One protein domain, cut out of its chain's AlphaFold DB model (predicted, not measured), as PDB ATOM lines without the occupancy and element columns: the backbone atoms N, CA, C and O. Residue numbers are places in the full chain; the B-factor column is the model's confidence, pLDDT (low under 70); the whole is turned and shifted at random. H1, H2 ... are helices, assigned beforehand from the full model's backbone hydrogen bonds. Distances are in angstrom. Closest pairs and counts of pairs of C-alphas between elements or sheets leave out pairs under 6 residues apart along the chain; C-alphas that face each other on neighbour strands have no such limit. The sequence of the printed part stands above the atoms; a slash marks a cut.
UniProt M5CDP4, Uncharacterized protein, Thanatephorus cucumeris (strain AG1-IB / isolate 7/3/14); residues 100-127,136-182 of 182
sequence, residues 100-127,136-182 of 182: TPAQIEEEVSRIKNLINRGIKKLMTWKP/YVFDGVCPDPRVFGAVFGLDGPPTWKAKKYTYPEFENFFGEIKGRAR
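AT A GLANCE: This is residues 100 to 127 and 136 to 182 of the 182 residues of an uncharacterized protein of Thanatephorus cucumeris (strain AG1-IB / isolate 7/3/14) (UniProt M5CDP4). One long helix, H1, makes the length of this domain; the short helix H2 is set crosswise on its first half, and a second short helix, H3, points its last residues toward the middle of H1. A wide loop joins H2 to H3, and its residues 160 to 166 stick out; residues 136 to 144 run back from near the far end of H1 to H2, and residues 175 to 182 make a tail after H3. The printed part has 75 residues, with three named helices in the order H1, H2, H3 and no named strand; its class is all helix, with 37 residues, under half of those printed, in named elements. The whole is only just compact, close to loose, with a radius of gyration of the C-alphas of 13.6 A, and its outline is elongated, 44 by 25 by 20 A.

HOW THE PARTS SIT: H1, residues 101 to 122, is the longest helix. H2, residues 145 to 151, touches H1, which meets it with residues 104 to 112 alone; the closest C-alphas are those of Val 108 and Val 151, 5.4 A apart. The lines of H1 and H2 are only just about perpendicular, at 71 degrees. H3, residues 167 to 174, only just touches H1, with 3 pairs of C-alphas within 8 A, and H1 takes part with residues 112 to 116 alone. Their closest C-alphas are those of Lys 112 and Phe 174, 5.7 A apart. H1 and H3 run opposite ways at a steep tilt of 51 degrees. H2 and H3 are close but not clearly touching; their closest C-alphas, those of Val 151 and Phe 173, are 6.7 A apart, and their lines are about perpendicular, at 75 degrees. In H1, H2 and H3 every O i to N i+4 pair of the backbone is within hydrogen-bond range.

IN THESE COORDINATES: H1 begins with C-alpha 101 at (6.057, -70.842, -15.321) and ends with C-alpha 122 at (32.969, -81.616, -2.747), 31.6 A away. H2 spans 9.8 A from Pro 145 to Val 151. H3 spans 10.5 A from Tyr 167 to Phe 174, whose C-alpha is at (18.879, -74.240, -1.722).

THE WHOLE: The two C-alphas farthest apart are those of Thr 100 and Pro 127, at 46.5 A. Residues 128 to 135 are not printed, and C-alphas 127 and 136 are 15.9 A apart across this cut, which falls in the link from H1 to H2. The link from H2 to H3, residues 152 to 166, is long, and its residues 160 to 166 stand free. The mean pLDDT of the printed part is 86.3; residues 125 to 127 and 179 to 182 are under 70. Arg 182 is the chain's last residue.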
ATOM      1  N   THR A 100       7.286 -71.599 -20.015       80.62
ATOM      2  CA  THR A 100       6.131 -71.485 -19.117       80.62
ATOM      3  C   THR A 100       6.586 -71.403 -17.658       80.62
ATOM      4  O   THR A 100       7.668 -71.898 -17.324       80.62
ATOM      5  N   PRO A 101       5.764 -70.837 -16.756       79.88
ATOM      6  CA  PRO A 101       6.057 -70.842 -15.321       79.88
ATOM      7  C   PRO A 101       6.320 -72.259 -14.784       79.88
ATOM      8  O   PRO A 101       7.311 -72.470 -14.091       79.88
ATOM      9  N   ALA A 102       5.529 -73.251 -15.205       84.44
ATOM     10  CA  ALA A 102       5.729 -74.650 -14.817       84.44
ATOM     11  C   ALA A 102       7.098 -75.198 -15.265       84.44
ATOM     12  O   ALA A 102       7.818 -75.821 -14.485       84.44
ATOM     13  N   GLN A 103       7.520 -74.908 -16.502       86.31
ATOM     14  CA  GLN A 103       8.846 -75.304 -16.985       86.31
ATOM     15  C   GLN A 103       9.969 -74.614 -16.198       86.31
ATOM     16  O   GLN A 103      10.999 -75.232 -15.927       86.31
ATOM     17  N   ILE A 104       9.786 -73.346 -15.816       86.69
ATOM     18  CA  ILE A 104      10.749 -72.616 -14.984       86.69
ATOM     19  C   ILE A 104      10.889 -73.304 -13.621       86.69
ATOM     20  O   ILE A 104      12.014 -73.571 -13.204       86.69
ATOM     21  N   GLU A 105       9.788 -73.660 -12.962       88.69
ATOM     22  CA  GLU A 105       9.792 -74.351 -11.664       88.69
ATOM     23  C   GLU A 105      10.480 -75.725 -11.717       88.69
ATOM     24  O   GLU A 105      11.273 -76.079 -10.830       88.69
ATOM     25  N   GLU A 106      10.256 -76.491 -12.787       90.31
ATOM     26  CA  GLU A 106      10.963 -77.750 -13.020       90.31
ATOM     27  C   GLU A 106      12.474 -77.541 -13.188       90.31
ATOM     28  O   GLU A 106      13.291 -78.294 -12.638       90.31
ATOM     29  N   GLU A 107      12.881 -76.521 -13.950       89.50
ATOM     30  CA  GLU A 107      14.296 -76.195 -14.124       89.50
ATOM     31  C   GLU A 107      14.932 -75.688 -12.825       89.50
ATOM     32  O   GLU A 107      16.053 -76.097 -12.511       89.50
ATOM     33  N   VAL A 108      14.215 -74.883 -12.035       92.44
ATOM     34  CA  VAL A 108      14.628 -74.434 -10.695       92.44
ATOM     35  C   VAL A 108      14.895 -75.642  -9.801       92.44
ATOM     36  O   VAL A 108      15.982 -75.772  -9.234       92.44
ATOM     37  N   SER A 109      13.946 -76.576  -9.733       92.38
ATOM     38  CA  SER A 109      14.070 -77.807  -8.942       92.38
ATOM     39  C   SER A 109      15.266 -78.648  -9.393       92.38
ATOM     40  O   SER A 109      16.033 -79.178  -8.580       92.38
ATOM     41  N   ARG A 110      15.489 -78.735 -10.707       92.50
ATOM     42  CA  ARG A 110      16.642 -79.430 -11.289       92.50
ATOM     43  C   ARG A 110      17.966 -78.761 -10.908       92.50
ATOM     44  O   ARG A 110      18.912 -79.469 -10.558       92.50
ATOM     45  N   ILE A 111      18.040 -77.430 -10.949       93.00
ATOM     46  CA  ILE A 111      19.234 -76.655 -10.582       93.00
ATOM     47  C   ILE A 111      19.543 -76.807  -9.094       93.00
ATOM     48  O   ILE A 111      20.681 -77.133  -8.754       93.00
ATOM     49  N   LYS A 112      18.543 -76.668  -8.214       92.94
ATOM     50  CA  LYS A 112      18.709 -76.866  -6.764       92.94
ATOM     51  C   LYS A 112      19.271 -78.255  -6.455       92.94
ATOM     52  O   LYS A 112      20.269 -78.392  -5.749       92.94
ATOM     53  N   ASN A 113      18.709 -79.294  -7.075       92.00
ATOM     54  CA  ASN A 113      19.205 -80.664  -6.936       92.00
ATOM     55  C   ASN A 113      20.644 -80.841  -7.442       92.00
ATOM     56  O   ASN A 113      21.434 -81.566  -6.831       92.00
ATOM     57  N   LEU A 114      20.994 -80.201  -8.559       92.81
ATOM     58  CA  LEU A 114      22.334 -80.269  -9.136       92.81
ATOM     59  C   LEU A 114      23.372 -79.597  -8.232       92.81
ATOM     60  O   LEU A 114      24.423 -80.191  -7.989       92.81
ATOM     61  N   ILE A 115      23.055 -78.418  -7.697       92.62
ATOM     62  CA  ILE A 115      23.897 -77.684  -6.745       92.62
ATOM     63  C   ILE A 115      24.096 -78.516  -5.477       92.62
ATOM     64  O   ILE A 115      25.233 -78.802  -5.106       92.62
ATOM     65  N   ASN A 116      23.010 -79.020  -4.885       90.75
ATOM     66  CA  ASN A 116      23.068 -79.842  -3.676       90.75
ATOM     67  C   ASN A 116      23.919 -81.100  -3.866       90.75
ATOM     68  O   ASN A 116      24.765 -81.422  -3.032       90.75
ATOM     69  N   ARG A 117      23.745 -81.817  -4.982       89.75
ATOM     70  CA  ARG A 117      24.567 -82.996  -5.297       89.75
ATOM     71  C   ARG A 117      26.023 -82.623  -5.572       89.75
ATOM     72  O   ARG A 117      26.915 -83.374  -5.184       89.75
ATOM     73  N   GLY A 118      26.262 -81.504  -6.250       90.25
ATOM     74  CA  GLY A 118      27.596 -80.998  -6.561       90.25
ATOM     75  C   GLY A 118      28.377 -80.660  -5.298       90.25
ATOM     76  O   GLY A 118      29.452 -81.212  -5.079       90.25
ATOM     77  N   ILE A 119      27.794 -79.839  -4.426       89.19
ATOM     78  CA  ILE A 119      28.397 -79.444  -3.150       89.19
ATOM     79  C   ILE A 119      28.631 -80.667  -2.261       89.19
ATOM     80  O   ILE A 119      29.746 -80.858  -1.780       89.19
ATOM     81  N   LYS A 120      27.647 -81.568  -2.119       87.25
ATOM     82  CA  LYS A 120      27.810 -82.801  -1.324       87.25
ATOM     83  C   LYS A 120      28.993 -83.660  -1.780       87.25
ATOM     84  O   LYS A 120      29.656 -84.261  -0.942       87.25
ATOM     85  N   LYS A 121      29.291 -83.708  -3.085       85.88
ATOM     86  CA  LYS A 121      30.479 -84.415  -3.604       85.88
ATOM     87  C   LYS A 121      31.791 -83.729  -3.222       85.88
ATOM     88  O   LYS A 121      32.787 -84.411  -3.007       85.88
ATOM     89  N   LEU A 122      31.798 -82.400  -3.146       85.31
ATOM     90  CA  LEU A 122      32.969 -81.616  -2.747       85.31
ATOM     91  C   LEU A 122      33.210 -81.670  -1.233       85.31
ATOM     92  O   LEU A 122      34.352 -81.552  -0.790       85.31
ATOM     93  N   MET A 123      32.164 -81.922  -0.442       79.44
ATOM     94  CA  MET A 123      32.235 -82.149   1.004       79.44
ATOM     95  C   MET A 123      32.789 -83.544   1.340       79.44
ATOM     96  O   MET A 123      32.165 -84.328   2.052       79.44
ATOM     97  N   THR A 124      33.980 -83.865   0.832       71.56
ATOM     98  CA  THR A 124      34.689 -85.089   1.225       71.56
ATOM     99  C   THR A 124      35.058 -84.993   2.703       71.56
ATOM    100  O   THR A 124      35.675 -84.013   3.131       71.56
ATOM    101  N   TRP A 125      34.653 -85.995   3.486       65.50
ATOM    102  CA  TRP A 125      34.956 -86.063   4.911       65.50
ATOM    103  C   TRP A 125      36.473 -86.107   5.118       65.50
ATOM    104  O   TRP A 125      37.167 -86.932   4.525       65.50
ATOM    105  N   LYS A 126      36.982 -85.194   5.947       66.94
ATOM    106  CA  LYS A 126      38.363 -85.209   6.427       66.94
ATOM    107  C   LYS A 126      38.323 -85.421   7.940       66.94
ATOM    108  O   LYS A 126      37.551 -84.720   8.597       66.94
ATOM    109  N   PRO A 127      39.131 -86.333   8.505       58.50
ATOM    110  CA  PRO A 127      39.245 -86.476   9.948       58.50
ATOM    111  C   PRO A 127      39.908 -85.214  10.505       58.50
ATOM    112  O   PRO A 127      41.124 -85.055  10.435       58.50
ATOM    113  N   TYR A 136      34.041 -75.593   0.643       84.62
ATOM    114  CA  TYR A 136      33.831 -75.987  -0.746       84.62
ATOM    115  C   TYR A 136      33.704 -74.753  -1.644       84.62
ATOM    116  O   TYR A 136      33.360 -73.668  -1.183       84.62
ATOM    117  N   VAL A 137      33.988 -74.938  -2.933       89.00
ATOM    118  CA  VAL A 137      33.748 -73.950  -3.993       89.00
ATOM    119  C   VAL A 137      33.007 -74.673  -5.107       89.00
ATOM    120  O   VAL A 137      33.494 -75.687  -5.606       89.00
ATOM    121  N   PHE A 138      31.819 -74.191  -5.454       90.31
ATOM    122  CA  PHE A 138      30.993 -74.758  -6.512       90.31
ATOM    123  C   PHE A 138      30.678 -73.674  -7.538       90.31
ATOM    124  O   PHE A 138      30.058 -72.670  -7.196       90.31
ATOM    125  N   ASP A 139      31.055 -73.930  -8.788       91.69
ATOM    126  CA  ASP A 139      30.766 -73.052  -9.915       91.69
ATOM    127  C   ASP A 139      29.767 -73.725 -10.858       91.69
ATOM    128  O   ASP A 139      29.890 -74.906 -11.203       91.69
ATOM    129  N   GLY A 140      28.775 -72.960 -11.302       89.00
ATOM    130  CA  GLY A 140      27.756 -73.407 -12.239       89.00
ATOM    131  C   GLY A 140      27.324 -72.276 -13.161       89.00
ATOM    132  O   GLY A 140      27.398 -71.105 -12.800       89.00
ATOM    133  N   VAL A 141      26.861 -72.634 -14.358       89.94
ATOM    134  CA  VAL A 141      26.321 -71.681 -15.334       89.94
ATOM    135  C   VAL A 141      24.834 -71.963 -15.508       89.94
ATOM    136  O   VAL A 141      24.453 -73.074 -15.879       89.94
ATOM    137  N   CYS A 142      24.001 -70.956 -15.248       90.69
ATOM    138  CA  CYS A 142      22.588 -70.972 -15.609       90.69
ATOM    139  C   CYS A 142      22.424 -70.192 -16.924       90.69
ATOM    140  O   CYS A 142      22.694 -68.993 -16.935       90.69
ATOM    141  N   PRO A 143      22.048 -70.847 -18.039       86.62
ATOM    142  CA  PRO A 143      21.943 -70.176 -19.334       86.62
ATOM    143  C   PRO A 143      20.729 -69.244 -19.420       86.62
ATOM    144  O   PRO A 143      20.734 -68.315 -20.219       86.62
ATOM    145  N   ASP A 144      19.693 -69.499 -18.617       86.50
ATOM    146  CA  ASP A 144      18.466 -68.717 -18.614       86.50
ATOM    147  C   ASP A 144      18.413 -67.804 -17.379       86.50
ATOM    148  O   ASP A 144      18.266 -68.295 -16.254       86.50
ATOM    149  N   PRO A 145      18.520 -66.477 -17.556       87.75
ATOM    150  CA  PRO A 145      18.514 -65.538 -16.441       87.75
ATOM    151  C   PRO A 145      17.178 -65.500 -15.687       87.75
ATOM    152  O   PRO A 145      17.175 -65.116 -14.519       87.75
ATOM    153  N   ARG A 146      16.057 -65.917 -16.292       87.44
ATOM    154  CA  ARG A 146      14.757 -65.978 -15.597       87.44
ATOM    155  C   ARG A 146      14.714 -67.138 -14.624       87.44
ATOM    156  O   ARG A 146      14.324 -66.961 -13.477       87.44
ATOM    157  N   VAL A 147      15.190 -68.301 -15.063       90.94
ATOM    158  CA  VAL A 147      15.338 -69.474 -14.193       90.94
ATOM    159  C   VAL A 147      16.315 -69.155 -13.066       90.94
ATOM    160  O   VAL A 147      16.042 -69.480 -11.915       90.94
ATOM    161  N   PHE A 148      17.422 -68.468 -13.365       91.81
ATOM    162  CA  PHE A 148      18.344 -68.002 -12.330       91.81
ATOM    163  C   PHE A 148      17.645 -67.089 -11.316       91.81
ATOM    164  O   PHE A 148      17.768 -67.318 -10.119       91.81
ATOM    165  N   GLY A 149      16.878 -66.098 -11.776       91.00
ATOM    166  CA  GLY A 149      16.098 -65.230 -10.896       91.00
ATOM    167  C   GLY A 149      15.122 -66.009 -10.014       91.00
ATOM    168  O   GLY A 149      15.149 -65.859  -8.793       91.00
ATOM    169  N   ALA A 150      14.359 -66.926 -10.610       91.94
ATOM    170  CA  ALA A 150      13.398 -67.771  -9.908       91.94
ATOM    171  C   ALA A 150      14.052 -68.677  -8.848       91.94
ATOM    172  O   ALA A 150      13.487 -68.875  -7.773       91.94
ATOM    173  N   VAL A 151      15.273 -69.183  -9.083       93.25
ATOM    174  CA  VAL A 151      16.035 -69.945  -8.069       93.25
ATOM    175  C   VAL A 151      16.242 -69.121  -6.793       93.25
ATOM    176  O   VAL A 151      16.149 -69.673  -5.696       93.25
ATOM    177  N   PHE A 152      16.491 -67.819  -6.940       92.19
ATOM    178  CA  PHE A 152      16.693 -66.871  -5.843       92.19
ATOM    179  C   PHE A 152      15.408 -66.138  -5.425       92.19
ATOM    180  O   PHE A 152      15.489 -65.116  -4.745       92.19
ATOM    181  N   GLY A 153      14.231 -66.629  -5.833       89.38
ATOM    182  CA  GLY A 153      12.939 -66.036  -5.476       89.38
ATOM    183  C   GLY A 153      12.717 -64.629  -6.039       89.38
ATOM    184  O   GLY A 153      11.997 -63.841  -5.436       89.38
ATOM    185  N   LEU A 154      13.369 -64.284  -7.152       89.62
ATOM    186  CA  LEU A 154      13.164 -63.012  -7.839       89.62
ATOM    187  C   LEU A 154      12.006 -63.128  -8.831       89.62
ATOM    188  O   LEU A 154      11.902 -64.123  -9.551       89.62
ATOM    189  N   ASP A 155      11.201 -62.071  -8.928       84.19
ATOM    190  CA  ASP A 155      10.137 -61.943  -9.928       84.19
ATOM    191  C   ASP A 155      10.711 -61.457 -11.271       84.19
ATOM    192  O   ASP A 155      10.496 -60.333 -11.721       84.19
ATOM    193  N   GLY A 156      11.581 -62.284 -11.859       82.75
ATOM    194  CA  GLY A 156      12.248 -62.009 -13.129       82.75
ATOM    195  C   GLY A 156      13.780 -62.079 -13.079       82.75
ATOM    196  O   GLY A 156      14.374 -62.540 -12.100       82.75
ATOM    197  N   PRO A 157      14.457 -61.667 -14.166       85.94
ATOM    198  CA  PRO A 157      15.905 -61.784 -14.283       85.94
ATOM    199  C   PRO A 157      16.638 -60.874 -13.280       85.94
ATOM    200  O   PRO A 157      16.188 -59.755 -13.004       85.94
ATOM    201  N   PRO A 158      17.812 -61.298 -12.772       89.31
ATOM    202  CA  PRO A 158      18.587 -60.503 -11.827       89.31
ATOM    203  C   PRO A 158      18.945 -59.128 -12.411       89.31
ATOM    204  O   PRO A 158      19.236 -58.974 -13.600       89.31
ATOM    205  N   THR A 159      18.916 -58.108 -11.556       87.62
ATOM    206  CA  THR A 159      19.266 -56.714 -11.891       87.62
ATOM    207  C   THR A 159      20.751 -56.413 -11.709       87.62
ATOM    208  O   THR A 159      21.245 -55.382 -12.157       87.62
ATOM    209  N   TRP A 160      21.472 -57.313 -11.049       88.50
ATOM    210  CA  TRP A 160      22.847 -57.137 -10.607       88.50
ATOM    211  C   TRP A 160      23.803 -58.056 -11.374       88.50
ATOM    212  O   TRP A 160      23.429 -59.142 -11.810       88.50
ATOM    213  N   LYS A 161      25.071 -57.634 -11.500       86.69
ATOM    214  CA  LYS A 161      26.143 -58.444 -12.114       86.69
ATOM    215  C   LYS A 161      26.697 -59.506 -11.162       86.69
ATOM    216  O   LYS A 161      26.973 -60.624 -11.580       86.69
ATOM    217  N   ALA A 162      26.854 -59.156  -9.887       90.12
ATOM    218  CA  ALA A 162      27.235 -60.082  -8.827       90.12
ATOM    219  C   ALA A 162      26.542 -59.698  -7.515       90.12
ATOM    220  O   ALA A 162      26.475 -58.518  -7.173       90.12
ATOM    221  N   LYS A 163      26.062 -60.699  -6.775       93.25
ATOM    222  CA  LYS A 163      25.491 -60.542  -5.438       93.25
ATOM    223  C   LYS A 163      26.075 -61.608  -4.532       93.25
ATOM    224  O   LYS A 163      26.183 -62.773  -4.911       93.25
ATOM    225  N   LYS A 164      26.487 -61.177  -3.345       94.38
ATOM    226  CA  LYS A 164      26.921 -62.067  -2.274       94.38
ATOM    227  C   LYS A 164      25.712 -62.361  -1.402       94.38
ATOM    228  O   LYS A 164      24.932 -61.456  -1.125       94.38
ATOM    229  N   TYR A 165      25.596 -63.611  -0.989       91.69
ATOM    230  CA  TYR A 165      24.594 -64.058  -0.037       91.69
ATOM    231  C   TYR A 165      25.300 -64.513   1.230       91.69
ATOM    232  O   TYR A 165      26.412 -65.052   1.176       91.69
ATOM    233  N   THR A 166      24.663 -64.283   2.369       92.81
ATOM    234  CA  THR A 166      25.075 -64.907   3.622       92.81
ATOM    235  C   THR A 166      24.756 -66.406   3.586       92.81
ATOM    236  O   THR A 166      23.974 -66.878   2.760       92.81
ATOM    237  N   TYR A 167      25.369 -67.172   4.489       86.94
ATOM    238  CA  TYR A 167      25.075 -68.597   4.641       86.94
ATOM    239  C   TYR A 167      23.571 -68.898   4.843       86.94
ATOM    240  O   TYR A 167      23.040 -69.694   4.070       86.94
ATOM    241  N   PRO A 168      22.849 -68.248   5.782       89.81
ATOM    242  CA  PRO A 168      21.423 -68.524   5.976       89.81
ATOM    243  C   PRO A 168      20.567 -68.116   4.770       89.81
ATOM    244  O   PRO A 168      19.631 -68.823   4.412       89.81
ATOM    245  N   GLU A 169      20.899 -67.017   4.085       92.12
ATOM    246  CA  GLU A 169      20.200 -66.640   2.850       92.12
ATOM    247  C   GLU A 169      20.364 -67.704   1.765       92.12
ATOM    248  O   GLU A 169      19.403 -68.045   1.082       92.12
ATOM    249  N   PHE A 170      21.570 -68.251   1.611       91.06
ATOM    250  CA  PHE A 170      21.814 -69.333   0.667       91.06
ATOM    251  C   PHE A 170      20.977 -70.576   1.012       91.06
ATOM    252  O   PHE A 170      20.336 -71.148   0.128       91.06
ATOM    253  N   GLU A 171      20.919 -70.970   2.285       90.94
ATOM    254  CA  GLU A 171      20.110 -72.114   2.722       90.94
ATOM    255  C   GLU A 171      18.605 -71.897   2.530       90.94
ATOM    256  O   GLU A 171      17.907 -72.847   2.178       90.94
ATOM    257  N   ASN A 172      18.102 -70.664   2.638       93.31
ATOM    258  CA  ASN A 172      16.700 -70.365   2.328       93.31
ATOM    259  C   ASN A 172      16.341 -70.697   0.868       93.31
ATOM    260  O   ASN A 172      15.218 -71.112   0.581       93.31
ATOM    261  N   PHE A 173      17.286 -70.554  -0.067       91.69
ATOM    262  CA  PHE A 173      17.048 -70.859  -1.480       91.69
ATOM    263  C   PHE A 173      17.309 -72.328  -1.829       91.69
ATOM    264  O   PHE A 173      16.540 -72.926  -2.590       91.69
ATOM    265  N   PHE A 174      18.385 -72.918  -1.302       90.38
ATOM    266  CA  PHE A 174      18.879 -74.240  -1.722       90.38
ATOM    267  C   PHE A 174      18.590 -75.373  -0.730       90.38
ATOM    268  O   PHE A 174      18.727 -76.548  -1.091       90.38
ATOM    269  N   GLY A 175      18.136 -75.035   0.474       88.25
ATOM    270  CA  GLY A 175      18.014 -75.944   1.603       88.25
ATOM    271  C   GLY A 175      19.350 -76.193   2.304       88.25
ATOM    272  O   GLY A 175      20.420 -75.805   1.834       88.25
ATOM    273  N   GLU A 176      19.277 -76.883   3.437       85.00
ATOM    274  CA  GLU A 176      20.452 -77.242   4.227       85.00
ATOM    275  C   GLU A 176      21.310 -78.302   3.509       85.00
ATOM    276  O   GLU A 176      20.831 -79.372   3.104       85.00
ATOM    277  N   ILE A 177      22.615 -78.037   3.376       82.19
ATOM    278  CA  ILE A 177      23.552 -78.948   2.708       82.19
ATOM    279  C   ILE A 177      24.453 -79.635   3.730       82.19
ATOM    280  O   ILE A 177      25.502 -79.130   4.120       82.19
ATOM    281  N   LYS A 178      24.076 -80.860   4.103       77.88
ATOM    282  CA  LYS A 178      24.882 -81.725   4.973       77.88
ATOM    283  C   LYS A 178      25.659 -82.767   4.171       77.88
ATOM    284  O   LYS A 178      25.084 -83.513   3.372       77.88
ATOM    285  N   GLY A 179      26.966 -82.837   4.416       69.25
ATOM    286  CA  GLY A 179      27.791 -83.997   4.076       69.25
ATOM    287  C   GLY A 179      27.626 -85.098   5.129       69.25
ATOM    288  O   GLY A 179      27.355 -84.808   6.292       69.25
ATOM    289  N   ARG A 180      27.797 -86.364   4.738       64.94
ATOM    290  CA  ARG A 180      27.821 -87.508   5.664       64.94
ATOM    291  C   ARG A 180      29.140 -88.255   5.504       64.94
ATOM    292  O   ARG A 180      29.620 -88.401   4.378       64.94
ATOM    293  N   ALA A 181      29.707 -88.726   6.613       61.38
ATOM    294  CA  ALA A 181      30.766 -89.729   6.570       61.38
ATOM    295  C   ALA A 181      30.219 -91.024   5.936       61.38
ATOM    296  O   ALA A 181      29.026 -91.320   6.071       61.38
ATOM    297  N   ARG A 182      31.071 -91.737   5.195       58.59
ATOM    298  CA  ARG A 182      30.752 -93.076   4.690       58.59
ATOM    299  C   ARG A 182      30.995 -94.102   5.778       58.59
ATOM    300  O   ARG A 182      31.998 -93.918   6.498       58.59
TER     301      ARG A 182